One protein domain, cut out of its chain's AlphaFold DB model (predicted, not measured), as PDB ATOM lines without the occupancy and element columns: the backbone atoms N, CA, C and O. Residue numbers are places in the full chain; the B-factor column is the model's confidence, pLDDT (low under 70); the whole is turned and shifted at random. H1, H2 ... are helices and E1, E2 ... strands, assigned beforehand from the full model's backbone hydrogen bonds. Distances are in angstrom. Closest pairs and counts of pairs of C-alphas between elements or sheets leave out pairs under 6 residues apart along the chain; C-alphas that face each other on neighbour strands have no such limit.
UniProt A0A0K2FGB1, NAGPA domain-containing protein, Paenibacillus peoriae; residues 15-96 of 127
ATOM      1  N   SER A  15     134.030 148.134 102.910       88.56
ATOM      2  CA  SER A  15     132.815 148.833 102.480       88.56
ATOM      3  C   SER A  15     133.112 149.961 101.482       88.56
ATOM      4  O   SER A  15     134.045 150.747 101.656       88.56
ATOM      5  N   LEU A  16     132.284 150.088 100.437       90.50
ATOM      6  CA  LEU A  16     132.309 151.243  99.526       90.50
ATOM      7  C   LEU A  16     131.262 152.316  99.868       90.50
ATOM      8  O   LEU A  16     131.272 153.374  99.236       90.50
ATOM      9  N   SER A  17     130.374 152.055 100.837       89.44
ATOM     10  CA  SER A  17     129.351 152.981 101.359       89.44
ATOM     11  C   SER A  17     128.730 153.890 100.284       89.44
ATOM     12  O   SER A  17     128.956 155.104 100.229       89.44
ATOM     13  N   LEU A  18     127.939 153.291  99.388       93.25
ATOM     14  CA  LEU A  18     127.481 153.939  98.148       93.25
ATOM     15  C   LEU A  18     126.545 155.142  98.358       93.25
ATOM     16  O   LEU A  18     126.448 155.992  97.480       93.25
ATOM     17  N   LYS A  19     125.865 155.222  99.506       89.56
ATOM     18  CA  LYS A  19     124.848 156.250  99.805       89.56
ATOM     19  C   LYS A  19     125.388 157.498 100.502       89.56
ATOM     20  O   LYS A  19     124.633 158.441 100.704       89.56
ATOM     21  N   LYS A  20     126.643 157.477 100.946       87.62
ATOM     22  CA  LYS A  20     127.252 158.610 101.648       87.62
ATOM     23  C   LYS A  20     127.790 159.629 100.650       87.62
ATOM     24  O   LYS A  20     128.197 159.264  99.549       87.62
ATOM     25  N   GLU A  21     127.828 160.892 101.046       91.50
ATOM     26  CA  GLU A  21     128.633 161.877 100.323       91.50
ATOM     27  C   GLU A  21     130.115 161.483 100.384       91.50
ATOM     28  O   GLU A  21     130.535 160.704 101.247       91.50
ATOM     29  N   GLU A  22     130.904 161.975  99.432       88.44
ATOM     30  CA  GLU A  22     132.297 161.561  99.274       88.44
ATOM     31  C   GLU A  22     133.136 161.836 100.524       88.44
ATOM     32  O   GLU A  22     133.887 160.961 100.948       88.44
ATOM     33  N   GLU A  23     132.977 163.002 101.148       88.94
ATOM     34  CA  GLU A  23     133.711 163.392 102.353       88.94
ATOM     35  C   GLU A  23     133.445 162.423 103.511       88.94
ATOM     36  O   GLU A  23     134.386 161.915 104.120       88.94
ATOM     37  N   ALA A  24     132.171 162.102 103.758       90.00
ATOM     38  CA  ALA A  24     131.769 161.172 104.812       90.00
ATOM     39  C   ALA A  24     132.233 159.737 104.521       90.00
ATOM     40  O   ALA A  24     132.623 159.002 105.424       90.00
ATOM     41  N   TRP A  25     132.224 159.328 103.251       90.38
ATOM     42  CA  TRP A  25     132.769 158.034 102.848       90.38
ATOM     43  C   TRP A  25     134.287 157.953 103.072       90.38
ATOM     44  O   TRP A  25     134.783 156.940 103.567       90.38
ATOM     45  N   LEU A  26     135.036 159.004 102.734       86.38
ATOM     46  CA  LEU A  26     136.482 159.049 102.956       86.38
ATOM     47  C   LEU A  26     136.842 159.048 104.447       86.38
ATOM     48  O   LEU A  26     137.867 158.468 104.814       86.38
ATOM     49  N   GLU A  27     136.021 159.676 105.290       86.94
ATOM     50  CA  GLU A  27     136.142 159.612 106.749       86.94
ATOM     51  C   GLU A  27     135.940 158.175 107.249       86.94
ATOM     52  O   GLU A  27     136.830 157.628 107.901       86.94
ATOM     53  N   ASP A  28     134.866 157.493 106.835       85.81
ATOM     54  CA  ASP A  28     134.631 156.093 107.214       85.81
ATOM     55  C   ASP A  28     135.776 155.160 106.804       85.81
ATOM     56  O   ASP A  28     136.162 154.271 107.565       85.81
ATOM     57  N   LEU A  29     136.326 155.332 105.597       83.69
ATOM     58  CA  LEU A  29     137.433 154.494 105.134       83.69
ATOM     59  C   LEU A  29     138.647 154.600 106.066       83.69
ATOM     60  O   LEU A  29     139.330 153.605 106.312       83.69
ATOM     61  N   LYS A  30     138.915 155.794 106.600       82.81
ATOM     62  CA  LYS A  30     140.011 156.017 107.550       82.81
ATOM     63  C   LYS A  30     139.650 155.534 108.950       82.81
ATOM     64  O   LYS A  30     140.456 154.866 109.597       82.81
ATOM     65  N   ASP A  31     138.450 155.853 109.415       82.69
ATOM     66  CA  ASP A  31     138.114 155.764 110.833       82.69
ATOM     67  C   ASP A  31     137.400 154.471 111.217       82.69
ATOM     68  O   ASP A  31     137.598 153.987 112.336       82.69
ATOM     69  N   ILE A  32     136.653 153.871 110.293       76.25
ATOM     70  CA  ILE A  32     135.912 152.620 110.491       76.25
ATOM     71  C   ILE A  32     136.687 151.452 109.886       76.25
ATOM     72  O   ILE A  32     137.029 150.509 110.595       76.25
ATOM     73  N   GLU A  33     137.012 151.535 108.596       77.25
ATOM     74  CA  GLU A  33     137.705 150.454 107.874       77.25
ATOM     75  C   GLU A  33     139.209 150.409 108.192       77.25
ATOM     76  O   GLU A  33     139.884 149.426 107.887       77.25
ATOM     77  N   LYS A  34     139.744 151.467 108.823       80.94
ATOM     78  CA  LYS A  34     141.171 151.619 109.158       80.94
ATOM     79  C   LYS A  34     142.085 151.427 107.947       80.94
ATOM     80  O   LYS A  34     143.197 150.912 108.071       80.94
ATOM     81  N   PHE A  35     141.630 151.844 106.766       80.38
ATOM     82  CA  PHE A  35     142.436 151.761 105.559       80.38
ATOM     83  C   PHE A  35     143.590 152.751 105.617       80.38
ATOM     84  O   PHE A  35     143.407 153.947 105.854       80.38
ATOM     85  N   ASP A  36     144.790 152.255 105.323       74.69
ATOM     86  CA  ASP A  36     145.948 153.109 105.099       74.69
ATOM     87  C   ASP A  36     145.843 153.768 103.717       74.69
ATOM     88  O   ASP A  36     146.411 153.307 102.720       74.69
ATOM     89  N   LEU A  37     145.086 154.866 103.676       69.75
ATOM     90  CA  LEU A  37     144.862 155.655 102.468       69.75
ATOM     91  C   LEU A  37     146.125 156.365 101.954       69.75
ATOM     92  O   LEU A  37     146.085 156.924 100.858       69.75
ATOM     93  N   ASN A  38     147.230 156.334 102.706       68.81
ATOM     94  CA  ASN A  38     148.518 156.910 102.315       68.81
ATOM     95  C   ASN A  38     149.574 155.838 101.962       68.81
ATOM     96  O   ASN A  38     150.571 156.157 101.303       68.81
ATOM     97  N   GLY A  39     149.352 154.579 102.343       66.44
ATOM     98  CA  GLY A  39     150.210 153.431 102.043       66.44
ATOM     99  C   GLY A  39     149.662 152.534 100.936       66.44
ATOM    100  O   GLY A  39     149.490 152.968  99.800       66.44
ATOM    101  N   THR A  40     149.446 151.254 101.234       61.44
ATOM    102  CA  THR A  40     149.172 150.218 100.218       61.44
ATOM    103  C   THR A  40     147.835 150.408  99.493       61.44
ATOM    104  O   THR A  40     147.681 149.951  98.360       61.44
ATOM    105  N   LEU A  41     146.863 151.091 100.110       64.88
ATOM    106  CA  LEU A  41     145.529 151.301  99.548       64.88
ATOM    107  C   LEU A  41     145.242 152.795  99.380       64.88
ATOM    108  O   LEU A  41     144.293 153.343  99.931       64.88
ATOM    109  N   ARG A  42     146.054 153.460  98.555       70.56
ATOM    110  CA  ARG A  42     145.787 154.838  98.132       70.56
ATOM    111  C   ARG A  42     144.506 154.899  97.316       70.56
ATOM    112  O   ARG A  42     144.378 154.239  96.282       70.56
ATOM    113  N   TYR A  43     143.538 155.682  97.783       74.25
ATOM    114  CA  TYR A  43     142.243 155.820  97.111       74.25
ATOM    115  C   TYR A  43     142.335 156.636  95.813       74.25
ATOM    116  O   TYR A  43     141.474 156.478  94.948       74.25
ATOM    117  N   THR A  44     143.380 157.462  95.674       78.88
ATOM    118  CA  THR A  44     143.698 158.288  94.498       78.88
ATOM    119  C   THR A  44     144.506 157.557  93.435       78.88
ATOM    120  O   THR A  44     144.509 157.990  92.287       78.88
ATOM    121  N   ASP A  45     145.183 156.468  93.795       85.69
ATOM    122  CA  ASP A  45     146.047 155.749  92.866       85.69
ATOM    123  C   ASP A  45     145.203 154.844  91.972       85.69
ATOM    124  O   ASP A  45     144.366 154.055  92.441       85.69
ATOM    125  N   SER A  46     145.447 154.957  90.671       90.94
ATOM    126  CA  SER A  46     144.862 154.062  89.689       90.94
ATOM    127  C   SER A  46     145.655 152.758  89.666       90.94
ATOM    128  O   SER A  46     146.868 152.736  89.466       90.94
ATOM    129  N   THR A  47     144.963 151.662  89.952       91.31
ATOM    130  CA  THR A  47     145.522 150.308  89.982       91.31
ATOM    131  C   THR A  47     144.409 149.307  89.672       91.31
ATOM    132  O   THR A  47     143.265 149.710  89.434       91.31
ATOM    133  N   GLY A  48     144.720 148.013  89.703       92.88
ATOM    134  CA  GLY A  48     143.710 146.968  89.624       92.88
ATOM    135  C   GLY A  48     142.678 147.136  90.741       92.88
ATOM    136  O   GLY A  48     143.035 147.275  91.914       92.88
ATOM    137  N   ARG A  49     141.389 147.156  90.409       94.06
ATOM    138  CA  ARG A  49     140.306 147.213  91.397       94.06
ATOM    139  C   ARG A  49     139.315 146.102  91.132       94.06
ATOM    140  O   ARG A  49     138.868 145.922  90.003       94.06
ATOM    141  N   THR A  50     138.938 145.404  92.194       95.31
ATOM    142  CA  THR A  50     137.947 144.332  92.158       95.31
ATOM    143  C   THR A  50     136.843 144.670  93.143       95.31
ATOM    144  O   THR A  50     137.124 145.083  94.267       95.31
ATOM    145  N   GLY A  51     135.587 144.488  92.757       95.19
ATOM    146  CA  GLY A  51     134.467 144.738  93.652       95.19
ATOM    147  C   GLY A  51     133.259 143.866  93.365       95.19
ATOM    148  O   GLY A  51     133.116 143.284  92.285       95.19
ATOM    149  N   LEU A  52     132.378 143.825  94.356       94.94
ATOM    150  CA  LEU A  52     131.082 143.167  94.317       94.94
ATOM    151  C   LEU A  52     130.003 144.188  94.654       94.94
ATOM    152  O   LEU A  52     129.967 144.692  95.772       94.94
ATOM    153  N   GLY A  53     129.129 144.471  93.696       94.88
ATOM    154  CA  GLY A  53     127.946 145.299  93.891       94.88
ATOM    155  C   GLY A  53     126.692 144.447  94.016       94.88
ATOM    156  O   GLY A  53     126.587 143.386  93.400       94.88
ATOM    157  N   PHE A  54     125.721 144.929  94.780       93.38
ATOM    158  CA  PHE A  54     124.416 144.302  94.911       93.38
ATOM    159  C   PHE A  54     123.344 145.235  94.367       93.38
ATOM    160  O   PHE A  54     123.288 146.414  94.725       93.38
ATOM    161  N   LYS A  55     122.476 144.698  93.507       94.44
ATOM    162  CA  LYS A  55     121.333 145.432  92.960       94.44
ATOM    163  C   LYS A  55     120.109 144.541  92.813       94.44
ATOM    164  O   LYS A  55     120.231 143.320  92.723       94.44
ATOM    165  N   VAL A  56     118.932 145.156  92.775       92.44
ATOM    166  CA  VAL A  56     117.664 144.462  92.525       92.44
ATOM    167  C   VAL A  56     117.142 144.892  91.160       92.44
ATOM    168  O   VAL A  56     116.914 146.075  90.933       92.44
ATOM    169  N   VAL A  57     116.947 143.938  90.251       92.56
ATOM    170  CA  VAL A  57     116.375 144.175  88.915       92.56
ATOM    171  C   VAL A  57     115.162 143.276  88.759       92.56
ATOM    172  O   VAL A  57     115.285 142.063  88.900       92.56
ATOM    173  N   ASN A  58     113.987 143.848  88.482       92.88
ATOM    174  CA  ASN A  58     112.729 143.099  88.346       92.88
ATOM    175  C   ASN A  58     112.453 142.164  89.545       92.88
ATOM    176  O   ASN A  58     112.110 140.999  89.361       92.88
ATOM    177  N   ASN A  59     112.649 142.659  90.773       90.12
ATOM    178  CA  ASN A  59     112.552 141.899  92.032       90.12
ATOM    179  C   ASN A  59     113.538 140.723  92.180       90.12
ATOM    180  O   ASN A  59     113.407 139.922  93.104       90.12
ATOM    181  N   VAL A  60     114.561 140.638  91.326       90.12
ATOM    182  CA  VAL A  60     115.627 139.636  91.418       90.12
ATOM    183  C   VAL A  60     116.886 140.277  91.985       90.12
ATOM    184  O   VAL A  60     117.390 141.266  91.449       90.12
ATOM    185  N   TRP A  61     117.414 139.688  93.058       88.69
ATOM    186  CA  TRP A  61     118.715 140.054  93.609       88.69
ATOM    187  C   TRP A  61     119.825 139.604  92.666       88.69
ATOM    188  O   TRP A  61     119.926 138.429  92.318       88.69
ATOM    189  N   GLN A  62     120.662 140.550  92.258       88.69
ATOM    190  CA  GLN A  62     121.796 140.318  91.379       88.69
ATOM    191  C   GLN A  62     123.085 140.750  92.064       88.69
ATOM    192  O   GLN A  62     123.140 141.768  92.758       88.69
ATOM    193  N   VAL A  63     124.132 139.971  91.815       89.19
ATOM    194  CA  VAL A  63     125.499 140.282  92.216       89.19
ATOM    195  C   VAL A  63     126.263 140.733  90.978       89.19
ATOM    196  O   VAL A  63     126.316 140.018  89.978       89.19
ATOM    197  N   TYR A  64     126.845 141.924  91.044       89.50
ATOM    198  CA  TYR A  64     127.635 142.535  89.985       89.50
ATOM    199  C   TYR A  64     129.121 142.423  90.323       89.50
ATOM    200  O   TYR A  64     129.615 143.085  91.233       89.50
ATOM    201  N   LEU A  65     129.830 141.575  89.581       90.62
ATOM    202  CA  LEU A  65     131.282 141.429  89.663       90.62
ATOM    203  C   LEU A  65     131.945 142.456  88.748       90.62
ATOM    204  O   LEU A  65     131.662 142.487  87.551       90.62
ATOM    205  N   VAL A  66     132.837 143.274  89.302       92.00
ATOM    206  CA  VAL A  66     133.551 144.307  88.544       92.00
ATOM    207  C   VAL A  66     135.047 144.142  88.741       92.00
ATOM    208  O   VAL A  66     135.517 144.031  89.872       92.00
ATOM    209  N   VAL A  67     135.780 144.168  87.627       93.88
ATOM    210  CA  VAL A  67     137.237 144.281  87.604       93.88
ATOM    211  C   VAL A  67     137.628 145.430  86.686       93.88
ATOM    212  O   VAL A  67     137.239 145.457  85.520       93.88
ATOM    213  N   HIS A  68     138.399 146.368  87.222       92.56
ATOM    214  CA  HIS A  68     139.062 147.423  86.470       92.56
ATOM    215  C   HIS A  68     140.570 147.202  86.513       92.56
ATOM    216  O   HIS A  68     141.122 146.980  87.585       92.56
ATOM    217  N   GLU A  69     141.234 147.305  85.364       89.69
ATOM    218  CA  GLU A  69     142.697 147.217  85.260       89.69
ATOM    219  C   GLU A  69     143.396 148.432  85.880       89.69
ATOM    220  O   GLU A  69     144.394 148.290  86.582       89.69
ATOM    221  N   ASN A  70     142.850 149.629  85.648       91.44
ATOM    222  CA  ASN A  70     143.465 150.879  86.067       91.44
ATOM    223  C   ASN A  70     142.397 151.876  86.534       91.44
ATOM    224  O   ASN A  70     141.913 152.697  85.753       91.44
ATOM    225  N   ALA A  71     141.990 151.771  87.800       92.94
ATOM    226  CA  ALA A  71     140.988 152.648  88.394       92.94
ATOM    227  C   ALA A  71     141.355 153.078  89.816       92.94
ATOM    228  O   ALA A  71     141.933 152.325  90.607       92.94
ATOM    229  N   THR A  72     140.968 154.301  90.160       92.06
ATOM    230  CA  THR A  72     140.968 154.767  91.544       92.06
ATOM    231  C   THR A  72     139.845 154.089  92.327       92.06
ATOM    232  O   THR A  72     138.873 153.578  91.758       92.06
ATOM    233  N   LEU A  73     139.939 154.106  93.657       91.31
ATOM    234  CA  LEU A  73     138.868 153.572  94.500       91.31
ATOM    235  C   LEU A  73     137.552 154.344  94.284       91.31
ATOM    236  O   LEU A  73     136.478 153.748  94.211       91.31
ATOM    237  N   LYS A  74     137.652 155.667  94.098       91.50
ATOM    238  CA  LYS A  74     136.520 156.544  93.771       91.50
ATOM    239  C   LYS A  74     135.859 156.160  92.449       91.50
ATOM    240  O   LYS A  74     134.636 156.129  92.364       91.50
ATOM    241  N   GLN A  75     136.645 155.841  91.421       94.38
ATOM    242  CA  GLN A  75     136.105 155.408  90.130       94.38
ATOM    243  C   GLN A  75     135.342 154.085  90.245       94.38
ATOM    244  O   GLN A  75     134.238 153.992  89.711       94.38
ATOM    245  N   LEU A  76     135.872 153.104  90.989       95.56
ATOM    246  CA  LEU A  76     135.152 151.852  91.258       95.56
ATOM    247  C   LEU A  76     133.827 152.121  91.992       95.56
ATOM    248  O   LEU A  76     132.779 151.619  91.585       95.56
ATOM    249  N   ARG A  77     133.852 152.941  93.048       94.56
ATOM    250  CA  ARG A  77     132.648 153.323  93.799       94.56
ATOM    251  C   ARG A  77     131.602 153.990  92.904       94.56
ATOM    252  O   ARG A  77     130.448 153.570  92.881       94.56
ATOM    253  N   ASN A  78     132.013 154.995  92.134       94.44
ATOM    254  CA  ASN A  78     131.124 155.729  91.235       94.44
ATOM    255  C   ASN A  78     130.563 154.830  90.129       94.44
ATOM    256  O   ASN A  78     129.429 155.031  89.696       94.44
ATOM    257  N   TYR A  79     131.319 153.818  89.694       95.81
ATOM    258  CA  TYR A  79     130.811 152.808  88.775       95.81
ATOM    259  C   TYR A  79     129.636 152.039  89.391       95.81
ATOM    260  O   TYR A  79     128.596 151.928  88.749       95.81
ATOM    261  N   PHE A  80     129.746 151.571  90.640       97.06
ATOM    262  CA  PHE A  80     128.640 150.882  91.316       97.06
ATOM    263  C   PHE A  80     127.412 151.769  91.521       97.06
ATOM    264  O   PHE A  80     126.299 151.308  91.271       97.06
ATOM    265  N   ILE A  81     127.607 153.040  91.890       95.69
ATOM    266  CA  ILE A  81     126.516 154.027  91.976       95.69
ATOM    267  C   ILE A  81     125.813 154.149  90.619       95.69
ATOM    268  O   ILE A  81     124.596 154.033  90.539       95.69
ATOM    269  N   LYS A  82     126.579 154.291  89.529       95.44
ATOM    270  CA  LYS A  82     126.041 154.366  88.161       95.44
ATOM    271  C   LYS A  82     125.306 153.090  87.722       95.44
ATOM    272  O   LYS A  82     124.473 153.157  86.827       95.44
ATOM    273  N   GLN A  83     125.641 151.930  88.285       94.44
ATOM    274  CA  GLN A  83     124.964 150.655  88.006       94.44
ATOM    275  C   GLN A  83     123.735 150.407  88.899       94.44
ATOM    276  O   GLN A  83     123.231 149.280  88.913       94.44
ATOM    277  N   ASP A  84     123.282 151.421  89.645       94.50
ATOM    278  CA  ASP A  84     122.174 151.355  90.603       94.50
ATOM    279  C   ASP A  84     122.368 150.265  91.670       94.50
ATOM    280  O   ASP A  84     121.423 149.609  92.120       94.50
ATOM    281  N   CYS A  85     123.620 150.031  92.075       96.69
ATOM    282  CA  CYS A  85     123.895 149.167  93.215       96.69
ATOM    283  C   CYS A  85     123.507 149.892  94.506       96.69
ATOM    284  O   CYS A  85     123.875 151.046  94.715       96.69
ATOM    285  N   PHE A  86     122.778 149.213  95.394       93.50
ATOM    286  CA  PHE A  86     122.404 149.782  96.695       93.50
ATOM    287  C   PHE A  86     123.477 149.541  97.766       93.50
ATOM    288  O   PHE A  86     123.464 150.233  98.784       93.50
ATOM    289  N   GLU A  87     124.371 148.573  97.545       93.81
ATOM    290  CA  GLU A  87     125.518 148.249  98.396       93.81
ATOM    291  C   GLU A  87     126.669 147.706  97.540       93.81
ATOM    292  O   GLU A  87     126.424 147.085  96.500       93.81
ATOM    293  N   ALA A  88     127.916 147.916  97.968       95.44
ATOM    294  CA  ALA A  88     129.066 147.270  97.348       95.44
ATOM    295  C   ALA A  88     130.241 147.091  98.313       95.44
ATOM    296  O   ALA A  88     130.497 147.925  99.180       95.44
ATOM    297  N   ILE A  89     131.004 146.023  98.085       93.75
ATOM    298  CA  ILE A  89     132.246 145.736  98.799       93.75
ATOM    299  C   ILE A  89     133.440 145.755  97.840       93.75
ATOM    300  O   ILE A  89     133.382 145.251  96.714       93.75
ATOM    301  N   LEU A  90     134.536 146.338  98.307       93.38
ATOM    302  CA  LEU A  90     135.861 146.277  97.714       93.38
ATOM    303  C   LEU A  90     136.495 144.927  98.047       93.38
ATOM    304  O   LEU A  90     136.627 144.574  99.217       93.38
ATOM    305  N   LEU A  91     136.931 144.200  97.025       93.19
ATOM    306  CA  LEU A  91     137.747 142.999  97.184       93.19
ATOM    307  C   LEU A  91     139.232 143.327  97.009       93.19
ATOM    308  O   LEU A  91     139.609 144.455  96.682       93.19
ATOM    309  N   ASP A  92     140.080 142.319  97.204       90.62
ATOM    310  CA  ASP A  92     141.510 142.457  96.959       90.62
ATOM    311  C   ASP A  92     141.791 142.880  95.501       90.62
ATOM    312  O   ASP A  92     141.244 142.329  94.538       90.62
ATOM    313  N   GLY A  93     142.618 143.917  95.359       91.00
ATOM    314  CA  GLY A  93     142.867 144.634  94.107       91.00
ATOM    315  C   GLY A  93     144.305 144.489  93.615       91.00
ATOM    316  O   GLY A  93     144.941 143.451  93.796       91.00
ATOM    317  N   GLY A  94     144.835 145.536  92.987       90.88
ATOM    318  CA  GLY A  94     146.178 145.579  92.417       90.88
ATOM    319  C   GLY A  94     146.430 144.405  91.477       90.88
ATOM    320  O   GLY A  94     145.593 144.066  90.643       90.88
ATOM    321  N   GLY A  95     147.560 143.724  91.661       91.19
ATOM    322  CA  GLY A  95     147.878 142.527  90.884       91.19
ATOM    323  C   GLY A  95     146.943 141.332  91.119       91.19
ATOM    324  O   GLY A  95     147.057 140.363  90.382       91.19
ATOM    325  N   SER A  96     146.049 141.355  92.125       92.69
ATOM    326  CA  SER A  96     145.052 140.279  92.357       92.69
ATOM    327  C   SER A  96     143.815 140.442  91.491       92.69
ATOM    328  O   SER A  96     143.010 139.517  91.399       92.69
TER     329      SER A  96
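What this domain is: This is residues 15 to 96 of the 127 residues of the protein "NAGPA domain-containing protein" of Paenibacillus peoriae (UniProt A0A0K2FGB1). The long hairpin E1 and E2, with short E3 beside E1, makes a twisted sheet; H2 covers one face, two layers, and H1 sits off the sheet. The 82 printed residues hold H1, E1, E2, H2, E3 in that order; the sheet, E2 E1 E3, is antiparallel, the class mixed. The whole is compact, radius of gyration of the C-alphas 12.5 A, only just elongated, spanning 41 by 27 by 16 A.

Where its parts are: E1, residues 47 to 57, spans 29.8 A from (145.522, 150.308, 89.982). E2, 60 to 71, spans 28.7 A and bends by 72 degrees at residue 68. E3, 87 to 91, spans 13.4 A, ending at (137.747, 142.999, 97.184). H2, 73 to 82, spans 14.3 A; H1, 22 to 31, 14.2 A.

How they stand to each other: Within hydrogen-bond range are N 53 and O 64, 2.9 A, between E1 and E2, antiparallel at 162 degrees, and N 52 and O 89, 2.9 A, between E1 and E3, antiparallel at 153 degrees. H2 is on the sheet; its closest C-alphas with E1 are Phe 80 and Gly 53, 6.2 A. E2, H2, E3 form a split strand-helix-strand unit, E1 between its strands, with a right-handed crossover. H1 is apart from E2, E3 and H2. In H1 and H2 every O i to N i+4 pair is within hydrogen-bond range.

The domain as a whole: The farthest C-alphas, Gly 39 and Asn 58, are 41.2 A apart. The printed part has no cut. The H1 to E1 link is long, 15 residues; within it, residues 37 to 41 have pLDDT under 70.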